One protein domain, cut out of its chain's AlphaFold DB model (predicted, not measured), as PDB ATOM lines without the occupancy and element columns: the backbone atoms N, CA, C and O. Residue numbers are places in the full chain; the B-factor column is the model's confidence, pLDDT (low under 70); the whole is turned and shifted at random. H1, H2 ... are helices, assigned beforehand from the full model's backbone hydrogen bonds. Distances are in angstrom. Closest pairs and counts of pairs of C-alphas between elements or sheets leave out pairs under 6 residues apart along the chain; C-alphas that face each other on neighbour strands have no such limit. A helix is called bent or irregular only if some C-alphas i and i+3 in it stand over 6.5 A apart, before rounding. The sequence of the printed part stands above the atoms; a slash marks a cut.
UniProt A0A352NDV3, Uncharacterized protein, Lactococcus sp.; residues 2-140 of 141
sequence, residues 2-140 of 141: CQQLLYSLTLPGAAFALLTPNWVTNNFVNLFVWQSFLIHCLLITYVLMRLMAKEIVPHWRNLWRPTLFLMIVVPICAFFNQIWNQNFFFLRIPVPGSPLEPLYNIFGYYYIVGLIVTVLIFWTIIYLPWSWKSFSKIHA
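What this domain is: This is residues 2 to 140 of the 141 residues of an uncharacterized protein of Lactococcus sp. (UniProt A0A352NDV3). Three long helices, H2, H3 and the long run of H4 after its kink, stand as a triangle round the shorter H1, each packing on H1 alone, in an open arrangement. The first residues of H4, 101 to 110, fold back sharply from the rest like a hook, and at the other end of the printed part residues 135 to 140, of which 135 to 138 belong to H4, stick out free. The printed part has 139 residues with four named helices, H1 to H4 in order, and no named strand; its class is all helix. It is only just compact, close to loose, with a radius of gyration of the C-alphas of 17.2 A, and spans 55 by 37 by 25 A.

How they stand to each other: H4, residues 101 to 138, is the longest helix and has a kink of 129 degrees near residue 110. With residues 122 to 126 alone it only just touches H1, residues 2 to 19, with 3 pairs of C-alphas within 8 A. The closest C-alphas are those of Ser 8 and Trp 123, 6.5 A apart, and the two helices run opposite ways at a steep tilt of 56 degrees. H1 is the hub, touching three helices. H2, residues 31 to 52, touches H1 with residues 37 to 47 alone, the closest C-alphas being those of Ala 14 and His 40, 5.0 A apart. H1 and H2 form a helical hairpin, running opposite ways at a steep tilt of 44 degrees. H3, residues 64 to 83, touches H1 with residues 65 to 66 alone, the closest C-alphas being those of Leu 5 and Pro 66, 5.5 A apart, and runs the same way at a steep tilt of 56 degrees. H2, H3 and H4 are apart from one another. Every O i to N i+4 pair is within hydrogen-bond range in H2, against 11 of 14 in H1, 15 of 16 in H3 and 24 of 34 in H4.

Where its parts are: H4 is 42.9 A from first to last C-alpha, ending at C-alpha 138 (236.261, 202.237, 228.198), and is irregular, with C-alphas 106 and 109 9.4 A apart. H1 is 24.1 A long from C-alpha 2 (217.460, 202.054, 250.381), has a kink of 35 degrees near residue 9, and is only just irregular, with C-alphas 8 and 11 6.55 A apart. H2 is 31.1 A long, and H3 29.1 A, beginning at C-alpha 64 (217.575, 211.474, 241.558).

The domain as a whole: The C-alphas farthest apart, those of Ile 83 and Ala 140, are 57.2 A apart. The printed part has no cut. The links H1 to H2, H2 to H3 and H3 to H4 are long; residues 25 to 32 stand free. Mean pLDDT of the printed part is 88.5, with residue 2, residues 22 to 26 and residues 132 to 140 under 70.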
ATOM      1  N   CYS A   2     216.621 201.780 249.201       67.81
ATOM      2  CA  CYS A   2     217.460 202.054 250.381       67.81
ATOM      3  C   CYS A   2     218.976 202.287 250.124       67.81
ATOM      4  O   CYS A   2     219.581 203.147 250.747       67.81
ATOM      5  N   GLN A   3     219.610 201.595 249.170       87.06
ATOM      6  CA  GLN A   3     221.082 201.626 249.013       87.06
ATOM      7  C   GLN A   3     221.681 202.993 248.650       87.06
ATOM      8  O   GLN A   3     222.743 203.355 249.145       87.06
ATOM      9  N   GLN A   4     221.017 203.750 247.774       90.06
ATOM     10  CA  GLN A   4     221.535 205.054 247.346       90.06
ATOM     11  C   GLN A   4     221.390 206.084 248.464       90.06
ATOM     12  O   GLN A   4     222.286 206.894 248.644       90.06
ATOM     13  N   LEU A   5     220.320 206.006 249.264       92.25
ATOM     14  CA  LEU A   5     220.149 206.829 250.466       92.25
ATOM     15  C   LEU A   5     221.240 206.535 251.501       92.25
ATOM     16  O   LEU A   5     221.860 207.465 252.011       92.25
ATOM     17  N   LEU A   6     221.530 205.248 251.726       93.31
ATOM     18  CA  LEU A   6     222.602 204.810 252.621       93.31
ATOM     19  C   LEU A   6     223.962 205.412 252.235       93.31
ATOM     20  O   LEU A   6     224.677 205.930 253.085       93.31
ATOM     21  N   TYR A   7     224.311 205.379 250.950       95.06
ATOM     22  CA  TYR A   7     225.602 205.895 250.493       95.06
ATOM     23  C   TYR A   7     225.655 207.427 250.401       95.06
ATOM     24  O   TYR A   7     226.629 208.037 250.825       95.06
ATOM     25  N   SER A   8     224.618 208.052 249.842       94.94
ATOM     26  CA  SER A   8     224.637 209.482 249.496       94.94
ATOM     27  C   SER A   8     224.248 210.420 250.636       94.94
ATOM     28  O   SER A   8     224.629 211.587 250.594       94.94
ATOM     29  N   LEU A   9     223.488 209.941 251.627       94.62
ATOM     30  CA  LEU A   9     223.006 210.752 252.750       94.62
ATOM     31  C   LEU A   9     223.434 210.166 254.097       94.62
ATOM     32  O   LEU A   9     223.986 210.891 254.922       94.62
ATOM     33  N   THR A  10     223.223 208.866 254.328       94.75
ATOM     34  CA  THR A  10     223.502 208.256 255.641       94.75
ATOM     35  C   THR A  10     224.992 208.224 255.956       94.75
ATOM     36  O   THR A  10     225.377 208.637 257.043       94.75
ATOM     37  N   LEU A  11     225.835 207.773 255.024       94.88
ATOM     38  CA  LEU A  11     227.285 207.728 255.222       94.88
ATOM     39  C   LEU A  11     227.889 209.110 255.536       94.88
ATOM     40  O   LEU A  11     228.542 209.222 256.573       94.88
ATOM     41  N   PRO A  12     227.675 210.166 254.721       93.75
ATOM     42  CA  PRO A  12     228.214 211.484 255.047       93.75
ATOM     43  C   PRO A  12     227.591 212.057 256.324       93.75
ATOM     44  O   PRO A  12     228.321 212.572 257.163       93.75
ATOM     45  N   GLY A  13     226.275 211.917 256.527       91.94
ATOM     46  CA  GLY A  13     225.615 212.400 257.744       91.94
ATOM     47  C   GLY A  13     226.180 211.762 259.016       91.94
ATOM     48  O   GLY A  13     226.496 212.464 259.974       91.94
ATOM     49  N   ALA A  14     226.385 210.441 259.006       94.00
ATOM     50  CA  ALA A  14     226.978 209.727 260.128       94.00
ATOM     51  C   ALA A  14     228.456 210.079 260.337       94.00
ATOM     52  O   ALA A  14     228.888 210.219 261.478       94.00
ATOM     53  N   ALA A  15     229.219 210.284 259.258       93.81
ATOM     54  CA  ALA A  15     230.598 210.752 259.359       93.81
ATOM     55  C   ALA A  15     230.676 212.131 260.031       93.81
ATOM     56  O   ALA A  15     231.460 212.304 260.960       93.81
ATOM     57  N   PHE A  16     229.828 213.089 259.639       89.88
ATOM     58  CA  PHE A  16     229.796 214.405 260.284       89.88
ATOM     59  C   PHE A  16     229.351 214.343 261.740       89.88
ATOM     60  O   PHE A  16     229.941 215.022 262.572       89.88
ATOM     61  N   ALA A  17     228.394 213.483 262.088       89.62
ATOM     62  CA  ALA A  17     228.012 213.290 263.484       89.62
ATOM     63  C   ALA A  17     229.185 212.814 264.369       89.62
ATOM     64  O   ALA A  17     229.286 213.231 265.521       89.62
ATOM     65  N   LEU A  18     230.090 211.984 263.830       91.06
ATOM     66  CA  LEU A  18     231.289 211.514 264.540       91.06
ATOM     67  C   LEU A  18     232.465 212.500 264.500       91.06
ATOM     68  O   LEU A  18     233.262 212.515 265.434       91.06
ATOM     69  N   LEU A  19     232.593 213.295 263.432       89.50
ATOM     70  CA  LEU A  19     233.666 214.286 263.271       89.50
ATOM     71  C   LEU A  19     233.385 215.585 264.022       89.50
ATOM     72  O   LEU A  19     234.318 216.219 264.507       89.50
ATOM     73  N   THR A  20     232.112 215.980 264.129       86.12
ATOM     74  CA  THR A  20     231.687 217.189 264.852       86.12
ATOM     75  C   THR A  20     230.685 216.904 265.977       86.12
ATOM     76  O   THR A  20     229.591 217.476 266.004       86.12
ATOM     77  N   PRO A  21     231.028 216.011 266.914       78.31
ATOM     78  CA  PRO A  21     230.236 215.735 268.101       78.31
ATOM     79  C   PRO A  21     230.226 216.944 269.040       78.31
ATOM     80  O   PRO A  21     231.250 217.570 269.318       78.31
ATOM     81  N   ASN A  22     229.053 217.250 269.585       69.75
ATOM     82  CA  ASN A  22     228.887 218.320 270.561       69.75
ATOM     83  C   ASN A  22     229.274 217.840 271.976       69.75
ATOM     84  O   ASN A  22     228.415 217.660 272.841       69.75
ATOM     85  N   TRP A  23     230.573 217.615 272.202       59.72
ATOM     86  CA  TRP A  23     231.135 217.276 273.523       59.72
ATOM     87  C   TRP A  23     231.162 218.465 274.491       59.72
ATOM     88  O   TRP A  23     231.350 218.285 275.688       59.72
ATOM     89  N   VAL A  24     231.001 219.689 273.980       57.06
ATOM     90  CA  VAL A  24     231.104 220.917 274.783       57.06
ATOM     91  C   VAL A  24     229.913 221.058 275.731       57.06
ATOM     92  O   VAL A  24     230.057 221.563 276.839       57.06
ATOM     93  N   THR A  25     228.736 220.584 275.318       64.81
ATOM     94  CA  THR A  25     227.500 220.685 276.114       64.81
ATOM     95  C   THR A  25     227.144 219.402 276.863       64.81
ATOM     96  O   THR A  25     226.404 219.459 277.841       64.81
ATOM     97  N   ASN A  26     227.675 218.248 276.442       67.62
ATOM     98  CA  ASN A  26     227.356 216.952 277.036       67.62
ATOM     99  C   ASN A  26     228.609 216.275 277.592       67.62
ATOM    100  O   ASN A  26     229.589 216.084 276.878       67.62
ATOM    101  N   ASN A  27     228.547 215.856 278.861       76.31
ATOM    102  CA  ASN A  27     229.623 215.107 279.507       76.31
ATOM    103  C   ASN A  27     229.973 213.855 278.684       76.31
ATOM    104  O   ASN A  27     229.086 213.085 278.320       76.31
ATOM    105  N   PHE A  28     231.264 213.632 278.441       77.06
ATOM    106  CA  PHE A  28     231.787 212.468 277.725       77.06
ATOM    107  C   PHE A  28     231.315 211.129 278.313       77.06
ATOM    108  O   PHE A  28     231.146 210.167 277.580       77.06
ATOM    109  N   VAL A  29     231.054 211.052 279.621       82.00
ATOM    110  CA  VAL A  29     230.585 209.824 280.295       82.00
ATOM    111  C   VAL A  29     229.070 209.604 280.124       82.00
ATOM    112  O   VAL A  29     228.530 208.575 280.521       82.00
ATOM    113  N   ASN A  30     228.349 210.548 279.515       86.12
ATOM    114  CA  ASN A  30     226.906 210.445 279.324       86.12
ATOM    115  C   ASN A  30     226.551 209.294 278.365       86.12
ATOM    116  O   ASN A  30     227.018 209.237 277.225       86.12
ATOM    117  N   LEU A  31     225.662 208.406 278.816       88.00
ATOM    118  CA  LEU A  31     225.190 207.257 278.045       88.00
ATOM    119  C   LEU A  31     224.576 207.651 276.693       88.00
ATOM    120  O   LEU A  31     224.805 206.953 275.712       88.00
ATOM    121  N   PHE A  32     223.854 208.769 276.601       85.88
ATOM    122  CA  PHE A  32     223.274 209.240 275.337       85.88
ATOM    123  C   PHE A  32     224.337 209.662 274.324       85.88
ATOM    124  O   PHE A  32     224.150 209.489 273.120       85.88
ATOM    125  N   VAL A  33     225.473 210.172 274.798       86.06
ATOM    126  CA  VAL A  33     226.586 210.540 273.923       86.06
ATOM    127  C   VAL A  33     227.232 209.285 273.344       86.06
ATOM    128  O   VAL A  33     227.393 209.183 272.129       86.06
ATOM    129  N   TRP A  34     227.511 208.289 274.187       88.44
ATOM    130  CA  TRP A  34     228.049 207.002 273.741       88.44
ATOM    131  C   TRP A  34     227.086 206.222 272.854       88.44
ATOM    132  O   TRP A  34     227.507 205.649 271.852       88.44
ATOM    133  N   GLN A  35     225.798 206.223 273.187       91.81
ATOM    134  CA  GLN A  35     224.764 205.581 272.386       91.81
ATOM    135  C   GLN A  35     224.667 206.227 271.000       91.81
ATOM    136  O   GLN A  35     224.655 205.511 269.999       91.81
ATOM    137  N   SER A  36     224.692 207.561 270.927       89.69
ATOM    138  CA  SER A  36     224.733 208.280 269.655       89.69
ATOM    139  C   SER A  36     225.998 207.929 268.869       89.69
ATOM    140  O   SER A  36     225.908 207.548 267.702       89.69
ATOM    141  N   PHE A  37     227.174 207.969 269.501       91.31
ATOM    142  CA  PHE A  37     228.443 207.627 268.852       91.31
ATOM    143  C   PHE A  37     228.421 206.203 268.281       91.31
ATOM    144  O   PHE A  37     228.750 205.982 267.118       91.31
ATOM    145  N   LEU A  38     227.941 205.239 269.071       94.50
ATOM    146  CA  LEU A  38     227.828 203.842 268.669       94.50
ATOM    147  C   LEU A  38     226.896 203.674 267.465       94.50
ATOM    148  O   LEU A  38     227.262 202.988 266.514       94.50
ATOM    149  N   ILE A  39     225.730 204.328 267.456       95.19
ATOM    150  CA  ILE A  39     224.798 204.259 266.320       95.19
ATOM    151  C   ILE A  39     225.448 204.797 265.045       95.19
ATOM    152  O   ILE A  39     225.371 204.147 264.002       95.19
ATOM    153  N   HIS A  40     226.126 205.941 265.103       95.12
ATOM    154  CA  HIS A  40     226.767 206.511 263.916       95.12
ATOM    155  C   HIS A  40     227.954 205.658 263.437       95.12
ATOM    156  O   HIS A  40     228.092 205.440 262.231       95.12
ATOM    157  N   CYS A  41     228.744 205.080 264.349       96.50
ATOM    158  CA  CYS A  41     229.774 204.094 264.007       96.50
ATOM    159  C   CYS A  41     229.178 202.870 263.296       96.50
ATOM    160  O   CYS A  41     229.708 202.433 262.269       96.50
ATOM    161  N   LEU A  42     228.058 202.334 263.796       97.06
ATOM    162  CA  LEU A  42     227.356 201.212 263.169       97.06
ATOM    163  C   LEU A  42     226.836 201.573 261.776       97.06
ATOM    164  O   LEU A  42     226.994 200.778 260.852       97.06
ATOM    165  N   LEU A  43     226.268 202.770 261.597       96.50
ATOM    166  CA  LEU A  43     225.796 203.242 260.294       96.50
ATOM    167  C   LEU A  43     226.939 203.307 259.277       96.50
ATOM    168  O   LEU A  43     226.802 202.763 258.180       96.50
ATOM    169  N   ILE A  44     228.076 203.909 259.637       96.75
ATOM    170  CA  ILE A  44     229.249 203.970 258.753       96.75
ATOM    171  C   ILE A  44     229.727 202.559 258.418       96.75
ATOM    172  O   ILE A  44     229.861 202.215 257.244       96.75
ATOM    173  N   THR A  45     229.935 201.727 259.437       96.81
ATOM    174  CA  THR A  45     230.471 200.372 259.263       96.81
ATOM    175  C   THR A  45     229.553 199.531 258.381       96.81
ATOM    176  O   THR A  45     230.023 198.872 257.457       96.81
ATOM    177  N   TYR A  46     228.237 199.610 258.586       96.25
ATOM    178  CA  TYR A  46     227.251 198.923 257.757       96.25
ATOM    179  C   TYR A  46     227.332 199.349 256.289       96.25
ATOM    180  O   TYR A  46     227.393 198.497 255.403       96.25
ATOM    181  N   VAL A  47     227.381 200.655 256.007       95.75
ATOM    182  CA  VAL A  47     227.490 201.134 254.622       95.75
ATOM    183  C   VAL A  47     228.813 200.699 253.987       95.75
ATOM    184  O   VAL A  47     228.806 200.251 252.839       95.75
ATOM    185  N   LEU A  48     229.927 200.761 254.723       95.38
ATOM    186  CA  LEU A  48     231.239 200.323 254.238       95.38
ATOM    187  C   LEU A  48     231.279 198.819 253.945       95.38
ATOM    188  O   LEU A  48     231.744 198.435 252.874       95.38
ATOM    189  N   MET A  49     230.730 197.974 254.824       96.69
ATOM    190  CA  MET A  49     230.639 196.526 254.592       96.69
ATOM    191  C   MET A  49     229.902 196.217 253.287       96.69
ATOM    192  O   MET A  49     230.385 195.443 252.461       96.69
ATOM    193  N   ARG A  50     228.768 196.882 253.043       95.19
ATOM    194  CA  ARG A  50     227.992 196.703 251.808       95.19
ATOM    195  C   ARG A  50     228.696 197.233 250.563       95.19
ATOM    196  O   ARG A  50     228.526 196.681 249.475       95.19
ATOM    197  N   LEU A  51     229.480 198.299 250.710       93.19
ATOM    198  CA  LEU A  51     230.312 198.842 249.639       93.19
ATOM    199  C   LEU A  51     231.434 197.862 249.266       93.19
ATOM    200  O   LEU A  51     231.656 197.600 248.085       93.19
ATOM    201  N   MET A  52     232.099 197.276 250.266       93.25
ATOM    202  CA  MET A  52     233.155 196.271 250.085       93.25
ATOM    203  C   MET A  52     232.617 194.970 249.480       93.25
ATOM    204  O   MET A  52     233.240 194.412 248.579       93.25
ATOM    205  N   ALA A  53     231.422 194.542 249.897       95.00
ATOM    206  CA  ALA A  53     230.699 193.414 249.311       95.00
ATOM    207  C   ALA A  53     230.181 193.688 247.881       95.00
ATOM    208  O   ALA A  53     229.609 192.800 247.254       95.00
ATOM    209  N   LYS A  54     230.382 194.905 247.348       90.31
ATOM    210  CA  LYS A  54     229.893 195.371 246.036       90.31
ATOM    211  C   LYS A  54     228.368 195.328 245.886       90.31
ATOM    212  O   LYS A  54     227.856 195.395 244.772       90.31
ATOM    213  N   GLU A  55     227.632 195.280 246.993       90.19
ATOM    214  CA  GLU A  55     226.170 195.377 246.981       90.19
ATOM    215  C   GLU A  55     225.697 196.802 246.683       90.19
ATOM    216  O   GLU A  55     224.607 197.006 246.150       90.19
ATOM    217  N   ILE A  56     226.508 197.796 247.056       90.00
ATOM    218  CA  ILE A  56     226.296 199.201 246.719       90.00
ATOM    219  C   ILE A  56     227.294 199.568 245.626       90.00
ATOM    220  O   ILE A  56     228.501 199.566 245.846       90.00
ATOM    221  N   VAL A  57     226.777 199.934 244.454       89.00
ATOM    222  CA  VAL A  57     227.568 200.523 243.370       89.00
ATOM    223  C   VAL A  57     227.056 201.947 243.138       89.00
ATOM    224  O   VAL A  57     225.982 202.132 242.550       89.00
ATOM    225  N   PRO A  58     227.757 202.968 243.662       89.44
ATOM    226  CA  PRO A  58     227.390 204.362 243.463       89.44
ATOM    227  C   PRO A  58     227.437 204.730 241.982       89.44
ATOM    228  O   PRO A  58     228.403 204.446 241.275       89.44
ATOM    229  N   HIS A  59     226.370 205.362 241.505       89.81
ATOM    230  CA  HIS A  59     226.289 205.828 240.130       89.81
ATOM    231  C   HIS A  59     225.486 207.125 240.044       89.81
ATOM    232  O   HIS A  59     224.394 207.219 240.604       89.81
ATOM    233  N   TRP A  60     226.011 208.106 239.311       89.69
ATOM    234  CA  TRP A  60     225.455 209.457 239.207       89.69
ATOM    235  C   TRP A  60     224.004 209.482 238.727       89.69
ATOM    236  O   TRP A  60     223.187 210.217 239.279       89.69
ATOM    237  N   ARG A  61     223.632 208.606 237.779       89.06
ATOM    238  CA  ARG A  61     222.241 208.508 237.299       89.06
ATOM    239  C   ARG A  61     221.252 208.064 238.373       89.06
ATOM    240  O   ARG A  61     220.058 208.143 238.139       89.06
ATOM    241  N   ASN A  62     221.713 207.587 239.528       91.62
ATOM    242  CA  ASN A  62     220.846 207.186 240.630       91.62
ATOM    243  C   ASN A  62     220.652 208.285 241.690       91.62
ATOM    244  O   ASN A  62     219.861 208.070 242.611       91.62
ATOM    245  N   LEU A  63     221.314 209.445 241.562       92.88
ATOM    246  CA  LEU A  63     221.194 210.563 242.510       92.88
ATOM    247  C   LEU A  63     219.800 211.204 242.534       92.88
ATOM    248  O   LEU A  63     219.430 211.799 243.537       92.88
ATOM    249  N   TRP A  64     218.965 211.002 241.510       94.00
ATOM    250  CA  TRP A  64     217.575 211.474 241.558       94.00
ATOM    251  C   TRP A  64     216.789 210.883 242.741       94.00
ATOM    252  O   TRP A  64     215.864 211.520 243.234       94.00
ATOM    253  N   ARG A  65     217.158 209.687 243.226       93.88
ATOM    254  CA  ARG A  65     216.489 209.021 244.357       93.88
ATOM    255  C   ARG A  65     216.715 209.760 245.684       93.88
ATOM    256  O   ARG A  65     215.718 210.100 246.320       93.88
ATOM    257  N   PRO A  66     217.963 210.019 246.130       95.00
ATOM    258  CA  PRO A  66     218.194 210.845 247.311       95.00
ATOM    259  C   PRO A  66     217.747 212.298 247.113       95.00
ATOM    260  O   PRO A  66     217.247 212.885 248.067       95.00
ATOM    261  N   THR A  67     217.815 212.859 245.897       95.38
ATOM    262  CA  THR A  67     217.234 214.186 245.624       95.38
ATOM    263  C   THR A  67     215.732 214.200 245.880       95.38
ATOM    264  O   THR A  67     215.253 215.055 246.614       95.38
ATOM    265  N   LEU A  68     214.982 213.237 245.333       95.81
ATOM    266  CA  LEU A  68     213.536 213.135 245.543       95.81
ATOM    267  C   LEU A  68     213.191 212.948 247.022       95.81
ATOM    268  O   LEU A  68     212.263 213.577 247.519       95.81
ATOM    269  N   PHE A  69     213.965 212.131 247.735       95.56
ATOM    270  CA  PHE A  69     213.812 211.980 249.178       95.56
ATOM    271  C   PHE A  69     213.977 213.315 249.914       95.56
ATOM    272  O   PHE A  69     213.115 213.669 250.712       95.56
ATOM    273  N   LEU A  70     215.030 214.086 249.616       95.81
ATOM    274  CA  LEU A  70     215.233 215.407 250.220       95.81
ATOM    275  C   LEU A  70     214.129 216.395 249.828       95.81
ATOM    276  O   LEU A  70     213.640 217.112 250.694       95.81
ATOM    277  N   MET A  71     213.683 216.394 248.569       96.25
ATOM    278  CA  MET A  71     212.584 217.252 248.108       96.25
ATOM    279  C   MET A  71     211.267 216.985 248.845       96.25
ATOM    280  O   MET A  71     210.445 217.886 248.936       96.25
ATOM    281  N   ILE A  72     211.062 215.777 249.377       96.75
ATOM    282  CA  ILE A  72     209.873 215.433 250.168       96.75
ATOM    283  C   ILE A  72     210.112 215.709 251.656       96.75
ATOM    284  O   ILE A  72     209.300 216.361 252.309       96.75
ATOM    285  N   VAL A  73     211.226 215.228 252.210       96.12
ATOM    286  CA  VAL A  73     211.489 215.283 253.657       96.12
ATOM    287  C   VAL A  73     211.810 216.697 254.131       96.12
ATOM    288  O   VAL A  73     211.331 217.093 255.189       96.12
ATOM    289  N   VAL A  74     212.571 217.485 253.364       96.44
ATOM    290  CA  VAL A  74     212.969 218.841 253.777       96.44
ATOM    291  C   VAL A  74     211.754 219.760 253.968       96.44
ATOM    292  O   VAL A  74     211.672 220.370 255.036       96.44
ATOM    293  N   PRO A  75     210.774 219.843 253.042       96.00
ATOM    294  CA  PRO A  75     209.561 220.630 253.274       96.00
ATOM    295  C   PRO A  75     208.739 220.151 254.472       96.00
ATOM    296  O   PRO A  75     208.259 220.975 255.247       96.00
ATOM    297  N   ILE A  76     208.620 218.832 254.668       97.06
ATOM    298  CA  ILE A  76     207.913 218.257 255.821       97.06
ATOM    299  C   ILE A  76     208.598 218.683 257.129       97.06
ATOM    300  O   ILE A  76     207.941 219.174 258.047       97.06
ATOM    301  N   CYS A  77     209.925 218.559 257.210       96.06
ATOM    302  CA  CYS A  77     210.698 219.019 258.362       96.06
ATOM    303  C   CYS A  77     210.580 220.533 258.564       96.06
ATOM    304  O   CYS A  77     210.431 220.980 259.698       96.06
ATOM    305  N   ALA A  78     210.607 221.329 257.493       94.75
ATOM    306  CA  ALA A  78     210.448 222.779 257.570       94.75
ATOM    307  C   ALA A  78     209.070 223.179 258.124       94.75
ATOM    308  O   ALA A  78     208.985 224.083 258.955       94.75
ATOM    309  N   PHE A  79     208.012 222.473 257.722       96.31
ATOM    310  CA  PHE A  79     206.664 222.659 258.249       96.31
ATOM    311  C   PHE A  79     206.590 222.327 259.746       96.31
ATOM    312  O   PHE A  79     206.162 223.158 260.547       96.31
ATOM    313  N   PHE A  80     207.097 221.163 260.162       96.56
ATOM    314  CA  PHE A  80     207.114 220.791 261.580       96.56
ATOM    315  C   PHE A  80     208.010 221.694 262.435       96.56
ATOM    316  O   PHE A  80     207.671 221.979 263.581       96.56
ATOM    317  N   ASN A  81     209.107 222.211 261.878       95.69
ATOM    318  CA  ASN A  81     209.948 223.207 262.544       95.69
ATOM    319  C   ASN A  81     209.164 224.477 262.893       95.69
ATOM    320  O   ASN A  81     209.398 225.063 263.948       95.69
ATOM    321  N   GLN A  82     208.228 224.899 262.034       93.69
ATOM    322  CA  GLN A  82     207.355 226.041 262.313       93.69
ATOM    323  C   GLN A  82     206.323 225.716 263.397       93.69
ATOM    324  O   GLN A  82     206.154 226.511 264.316       93.69
ATOM    325  N   ILE A  83     205.676 224.549 263.320       96.56
ATOM    326  CA  ILE A  83     204.613 224.156 264.260       96.56
ATOM    327  C   ILE A  83     205.155 223.916 265.670       96.56
ATOM    328  O   ILE A  83     204.574 224.381 266.645       96.56
ATOM    329  N   TRP A  84     206.257 223.177 265.791       96.00
ATOM    330  CA  TRP A  84     206.794 222.751 267.088       96.00
ATOM    331  C   TRP A  84     207.929 223.637 267.601       96.00
ATOM    332  O   TRP A  84     208.542 223.321 268.622       96.00
ATOM    333  N   ASN A  85     208.224 224.731 266.894       93.75
ATOM    334  CA  ASN A  85     209.346 225.620 267.185       93.75
ATOM    335  C   ASN A  85     210.674 224.850 267.351       93.75
ATOM    336  O   ASN A  85     211.429 225.065 268.297       93.75
ATOM    337  N   GLN A  86     210.919 223.902 266.443       93.25
ATOM    338  CA  GLN A  86     212.110 223.048 266.415       93.25
ATOM    339  C   GLN A  86     213.025 223.406 265.238       93.25
ATOM    340  O   GLN A  86     212.701 224.244 264.393       93.25
ATOM    341  N   ASN A  87     214.188 222.756 265.184       92.88
ATOM    342  CA  ASN A  87     215.181 222.943 264.131       92.88
ATOM    343  C   ASN A  87     215.705 221.603 263.586       92.88
ATOM    344  O   ASN A  87     216.909 221.346 263.537       92.88
ATOM    345  N   PHE A  88     214.791 220.719 263.183       92.56
ATOM    346  CA  PHE A  88     215.131 219.482 262.487       92.56
ATOM    347  C   PHE A  88     215.952 219.777 261.237       92.56
ATOM    348  O   PHE A  88     215.677 220.744 260.519       92.56
ATOM    349  N   PHE A  89     216.952 218.925 261.001       91.62
ATOM    350  CA  PHE A  89     217.912 219.018 259.893       91.62
ATOM    351  C   PHE A  89     218.691 220.342 259.866       91.62
ATOM    352  O   PHE A  89     219.349 220.640 258.875       91.62
ATOM    353  N   PHE A  90     218.627 221.123 260.950       92.69
ATOM    354  CA  PHE A  90     219.243 222.441 261.051       92.69
ATOM    355  C   PHE A  90     218.810 223.385 259.923       92.69
ATOM    356  O   PHE A  90     219.608 224.163 259.427       92.69
ATOM    357  N   LEU A  91     217.546 223.312 259.487       93.44
ATOM    358  CA  LEU A  91     217.061 224.083 258.334       93.44
ATOM    359  C   LEU A  91     216.896 225.584 258.616       93.44
ATOM    360  O   LEU A  91     216.912 226.376 257.677       93.44
ATOM    361  N   ARG A  92     216.675 225.980 259.878       89.94
ATOM    362  CA  ARG A  92     216.407 227.382 260.247       89.94
ATOM    363  C   ARG A  92     217.675 228.141 260.609       89.94
ATOM    364  O   ARG A  92     217.904 229.226 260.094       89.94
ATOM    365  N   ILE A  93     218.454 227.578 261.526       89.56
ATOM    366  CA  ILE A  93     219.662 228.194 262.078       89.56
ATOM    367  C   ILE A  93     220.737 227.125 262.296       89.56
ATOM    368  O   ILE A  93     220.395 225.985 262.628       89.56
ATOM    369  N   PRO A  94     222.027 227.450 262.134       90.56
ATOM    370  CA  PRO A  94     223.100 226.538 262.499       90.56
ATOM    371  C   PRO A  94     223.200 226.409 264.024       90.56
ATOM    372  O   PRO A  94     222.743 227.269 264.778       90.56
ATOM    373  N   VAL A  95     223.858 225.347 264.483       86.06
ATOM    374  CA  VAL A  95     224.313 225.278 265.877       86.06
ATOM    375  C   VAL A  95     225.565 226.159 266.017       86.06
ATOM    376  O   VAL A  95     226.463 226.030 265.178       86.06
ATOM    377  N   PRO A  96     225.667 227.027 267.040       84.88
ATOM    378  CA  PRO A  96     226.874 227.820 267.282       84.88
ATOM    379  C   PRO A  96     228.120 226.940 267.440       84.88
ATOM    380  O   PRO A  96     228.065 225.894 268.089       84.88
ATOM    381  N   GLY A  97     229.234 227.337 266.829       83.56
ATOM    382  CA  GLY A  97     230.494 226.593 266.805       83.56
ATOM    383  C   GLY A  97     230.502 225.363 265.890       83.56
ATOM    384  O   GLY A  97     231.500 224.646 265.840       83.56
ATOM    385  N   SER A  98     229.408 225.079 265.174       86.50
ATOM    386  CA  SER A  98     229.347 223.945 264.246       86.50
ATOM    387  C   SER A  98     229.953 224.285 262.878       86.50
ATOM    388  O   SER A  98     229.984 225.452 262.485       86.50
ATOM    389  N   PRO A  99     230.331 223.278 262.064       87.19
ATOM    390  CA  PRO A  99     230.769 223.501 260.680       87.19
ATOM    391  C   PRO A  99     229.741 224.205 259.787       87.19
ATOM    392  O   PRO A  99     230.082 224.647 258.693       87.19
ATOM    393  N   LEU A 100     228.479 224.284 260.222       90.19
ATOM    394  CA  LEU A 100     227.409 224.960 259.499       90.19
ATOM    395  C   LEU A 100     227.349 226.466 259.787       90.19
ATOM    396  O   LEU A 100     226.713 227.197 259.032       90.19
ATOM    397  N   GLU A 101     227.992 226.948 260.852       91.56
ATOM    398  CA  GLU A 101     227.992 228.368 261.212       91.56
ATOM    399  C   GLU A 101     228.686 229.251 260.157       91.56
ATOM    400  O   GLU A 101     228.071 230.231 259.730       91.56
ATOM    401  N   PRO A 102     229.877 228.903 259.621       91.50
ATOM    402  CA  PRO A 102     230.483 229.673 258.533       91.50
ATOM    403  C   PRO A 102     229.580 229.771 257.299       91.50
ATOM    404  O   PRO A 102     229.527 230.810 256.645       91.50
ATOM    405  N   LEU A 103     228.828 228.708 257.000       92.19
ATOM    406  CA  LEU A 103     227.881 228.682 255.888       92.19
ATOM    407  C   LEU A 103     226.755 229.702 256.099       92.19
ATOM    408  O   LEU A 103     226.407 230.441 255.181       92.19
ATOM    409  N   TYR A 104     226.212 229.780 257.314       92.75
ATOM    410  CA  TYR A 104     225.206 230.779 257.661       92.75
ATOM    411  C   TYR A 104     225.768 232.201 257.591       92.75
ATOM    412  O   TYR A 104     225.108 233.086 257.060       92.75
ATOM    413  N   ASN A 105     227.007 232.415 258.037       93.25
ATOM    414  CA  ASN A 105     227.650 233.730 257.980       93.25
ATOM    415  C   ASN A 105     227.882 234.216 256.539       93.25
ATOM    416  O   ASN A 105     227.823 235.415 256.284       93.25
ATOM    417  N   ILE A 106     228.112 233.298 255.593       93.75
ATOM    418  CA  ILE A 106     228.286 233.619 254.168       93.75
ATOM    419  C   ILE A 106     226.935 233.852 253.475       93.75
ATOM    420  O   ILE A 106     226.786 234.809 252.720       93.75
ATOM    421  N   PHE A 107     225.957 232.969 253.694       92.62
ATOM    422  CA  PHE A 107     224.699 232.972 252.935       92.62
ATOM    423  C   PHE A 107     223.566 233.775 253.597       92.62
ATOM    424  O   PHE A 107     222.619 234.169 252.911       92.62
ATOM    425  N   GLY A 108     223.634 234.023 254.907       91.69
ATOM    426  CA  GLY A 108     222.635 234.761 255.680       91.69
ATOM    427  C   GLY A 108     221.218 234.232 255.457       91.69
ATOM    428  O   GLY A 108     220.933 233.055 255.667       91.69
ATOM    429  N   TYR A 109     220.327 235.097 254.964       89.44
ATOM    430  CA  TYR A 109     218.940 234.739 254.639       89.44
ATOM    431  C   TYR A 109     218.823 233.570 253.640       89.44
ATOM    432  O   TYR A 109     217.874 232.791 253.699       89.44
ATOM    433  N   TYR A 110     219.807 233.392 252.753       92.19
ATOM    434  CA  TYR A 110     219.843 232.310 251.765       92.19
ATOM    435  C   TYR A 110     220.530 231.039 252.283       92.19
ATOM    436  O   TYR A 110     220.997 230.223 251.491       92.19
ATOM    437  N   TYR A 111     220.595 230.838 253.599       93.75
ATOM    438  CA  TYR A 111     221.270 229.703 254.232       93.75
ATOM    439  C   TYR A 111     220.904 228.327 253.644       93.75
ATOM    440  O   TYR A 111     221.776 227.476 253.468       93.75
ATOM    441  N   ILE A 112     219.642 228.125 253.244       93.62
ATOM    442  CA  ILE A 112     219.193 226.885 252.593       93.62
ATOM    443  C   ILE A 112     219.940 226.600 251.280       93.62
ATOM    444  O   ILE A 112     220.232 225.447 250.974       93.62
ATOM    445  N   VAL A 113     220.303 227.644 250.527       93.50
ATOM    446  CA  VAL A 113     221.124 227.529 249.313       93.50
ATOM    447  C   VAL A 113     222.521 227.052 249.685       93.50
ATOM    448  O   VAL A 113     223.049 226.155 249.032       93.50
ATOM    449  N   GLY A 114     223.079 227.578 250.777       93.56
ATOM    450  CA  GLY A 114     224.329 227.085 251.346       93.56
ATOM    451  C   GLY A 114     224.266 225.585 251.632       93.56
ATOM    452  O   GLY A 114     225.135 224.843 251.180       93.56
ATOM    453  N   LEU A 115     223.210 225.114 252.307       94.44
ATOM    454  CA  LEU A 115     223.029 223.688 252.613       94.44
ATOM    455  C   LEU A 115     222.936 222.827 251.343       94.44
ATOM    456  O   LEU A 115     223.537 221.752 251.281       94.44
ATOM    457  N   ILE A 116     222.230 223.303 250.313       95.38
ATOM    458  CA  ILE A 116     222.150 222.623 249.012       95.38
ATOM    459  C   ILE A 116     223.542 222.510 248.381       95.38
ATOM    460  O   ILE A 116     223.937 221.423 247.961       95.38
ATOM    461  N   VAL A 117     224.306 223.605 248.351       94.69
ATOM    462  CA  VAL A 117     225.679 223.617 247.823       94.69
ATOM    463  C   VAL A 117     226.561 222.632 248.588       94.69
ATOM    464  O   VAL A 117     227.284 221.854 247.969       94.69
ATOM    465  N   THR A 118     226.457 222.588 249.917       93.31
ATOM    466  CA  THR A 118     227.180 221.622 250.753       93.31
ATOM    467  C   THR A 118     226.863 220.177 250.359       93.31
ATOM    468  O   THR A 118     227.785 219.386 250.154       93.31
ATOM    469  N   VAL A 119     225.584 219.825 250.183       95.19
ATOM    470  CA  VAL A 119     225.184 218.478 249.733       95.19
ATOM    471  C   VAL A 119     225.771 218.157 248.355       95.19
ATOM    472  O   VAL A 119     226.314 217.068 248.163       95.19
ATOM    473  N   LEU A 120     225.723 219.101 247.411       95.62
ATOM    474  CA  LEU A 120     226.272 218.917 246.063       95.62
ATOM    475  C   LEU A 120     227.793 218.711 246.074       95.62
ATOM    476  O   LEU A 120     228.296 217.848 245.349       95.62
ATOM    477  N   ILE A 121     228.524 219.447 246.914       94.44
ATOM    478  CA  ILE A 121     229.968 219.260 247.106       94.44
ATOM    479  C   ILE A 121     230.248 217.847 247.626       94.44
ATOM    480  O   ILE A 121     231.078 217.140 247.053       94.44
ATOM    481  N   PHE A 122     229.523 217.386 248.651       93.56
ATOM    482  CA  PHE A 122     229.727 216.038 249.189       93.56
ATOM    483  C   PHE A 122     229.401 214.944 248.189       93.56
ATOM    484  O   PHE A 122     230.188 214.010 248.036       93.56
ATOM    485  N   TRP A 123     228.283 215.060 247.475       95.44
ATOM    486  CA  TRP A 123     227.955 214.125 246.404       95.44
ATOM    487  C   TRP A 123     229.040 214.096 245.344       95.44
ATOM    488  O   TRP A 123     229.424 213.015 244.907       95.44
ATOM    489  N   THR A 124     229.596 215.256 244.998       94.12
ATOM    490  CA  THR A 124     230.700 215.322 244.049       94.12
ATOM    491  C   THR A 124     231.903 214.539 244.556       94.12
ATOM    492  O   THR A 124     232.366 213.639 243.864       94.12
ATOM    493  N   ILE A 125     232.345 214.795 245.787       93.56
ATOM    494  CA  ILE A 125     233.506 214.127 246.388       93.56
ATOM    495  C   ILE A 125     233.322 212.604 246.438       93.56
ATOM    496  O   ILE A 125     234.213 211.866 246.024       93.56
ATOM    497  N   ILE A 126     232.176 212.114 246.920       93.56
ATOM    498  CA  ILE A 126     231.983 210.671 247.138       93.56
ATOM    499  C   ILE A 126     231.654 209.910 245.842       93.56
ATOM    500  O   ILE A 126     231.977 208.729 245.743       93.56
ATOM    501  N   TYR A 127     231.057 210.554 244.830       93.25
ATOM    502  CA  TYR A 127     230.756 209.910 243.542       93.25
ATOM    503  C   TYR A 127     231.891 210.040 242.503       93.25
ATOM    504  O   TYR A 127     231.949 209.224 241.577       93.25
ATOM    505  N   LEU A 128     232.825 210.991 242.651       91.88
ATOM    506  CA  LEU A 128     233.949 211.198 241.718       91.88
ATOM    507  C   LEU A 128     234.845 209.953 241.520       91.88
ATOM    508  O   LEU A 128     235.158 209.624 240.375       91.88
ATOM    509  N   PRO A 129     235.218 209.174 242.557       90.38
ATOM    510  CA  PRO A 129     236.042 207.976 242.358       90.38
ATOM    511  C   PRO A 129     235.369 206.908 241.479       90.38
ATOM    512  O   PRO A 129     236.037 206.062 240.881       90.38
ATOM    513  N   TRP A 130     234.037 206.935 241.389       87.25
ATOM    514  CA  TRP A 130     233.248 205.962 240.636       87.25
ATOM    515  C   TRP A 130     233.097 206.336 239.164       87.25
ATOM    516  O   TRP A 130     232.983 205.438 238.327       87.25
ATOM    517  N   SER A 131     233.151 207.627 238.815       77.62
ATOM    518  CA  SER A 131     233.207 208.042 237.408       77.62
ATOM    519  C   SER A 131     234.555 207.686 236.778       77.62
ATOM    520  O   SER A 131     234.580 207.190 235.651       77.62
ATOM    521  N   TRP A 132     235.658 207.817 237.524       65.56
ATOM    522  CA  TRP A 132     237.000 207.475 237.032       65.56
ATOM    523  C   TRP A 132     237.153 205.982 236.700       65.56
ATOM    524  O   TRP A 132     237.669 205.619 235.643       65.56
ATOM    525  N   LYS A 133     236.637 205.091 237.561       59.16
ATOM    526  CA  LYS A 133     236.649 203.634 237.317       59.16
ATOM    527  C   LYS A 133     235.824 203.219 236.095       59.16
ATOM    528  O   LYS A 133     236.150 202.230 235.445       59.16
ATOM    529  N   SER A 134     234.758 203.957 235.780       54.19
ATOM    530  CA  SER A 134     233.976 203.726 234.562       54.19
ATOM    531  C   SER A 134     234.738 204.165 233.308       54.19
ATOM    532  O   SER A 134     234.634 203.502 232.282       54.19
ATOM    533  N   PHE A 135     235.517 205.248 233.392       47.00
ATOM    534  CA  PHE A 135     236.307 205.784 232.278       47.00
ATOM    535  C   PHE A 135     237.494 204.884 231.902       47.00
ATOM    536  O   PHE A 135     237.766 204.685 230.717       47.00
ATOM    537  N   SER A 136     238.165 204.286 232.896       51.25
ATOM    538  CA  SER A 136     239.322 203.411 232.646       51.25
ATOM    539  C   SER A 136     238.942 202.085 231.974       51.25
ATOM    540  O   SER A 136     239.760 201.515 231.265       51.25
ATOM    541  N   LYS A 137     237.706 201.596 232.159       50.31
ATOM    542  CA  LYS A 137     237.201 200.400 231.459       50.31
ATOM    543  C   LYS A 137     236.895 200.642 229.980       50.31
ATOM    544  O   LYS A 137     236.910 199.689 229.216       50.31
ATOM    545  N   ILE A 138     236.601 201.883 229.588       52.31
ATOM    546  CA  ILE A 138     236.261 202.237 228.198       52.31
ATOM    547  C   ILE A 138     237.522 202.336 227.327       52.31
ATOM    548  O   ILE A 138     237.452 202.045 226.146       52.31
ATOM    549  N   HIS A 139     238.675 202.686 227.908       51.16
ATOM    550  CA  HIS A 139     239.958 202.799 227.194       51.16
ATOM    551  C   HIS A 139     240.801 201.510 227.222       51.16
ATOM    552  O   HIS A 139     241.941 201.515 226.767       51.16
ATOM    553  N   ALA A 140     240.275 200.430 227.804       52.78
ATOM    554  CA  ALA A 140     240.940 199.128 227.904       52.78
ATOM    555  C   ALA A 140     240.306 198.048 226.999       52.78
ATOM    556  O   ALA A 140     240.716 196.893 227.076       52.78
TER     557      ALA A 140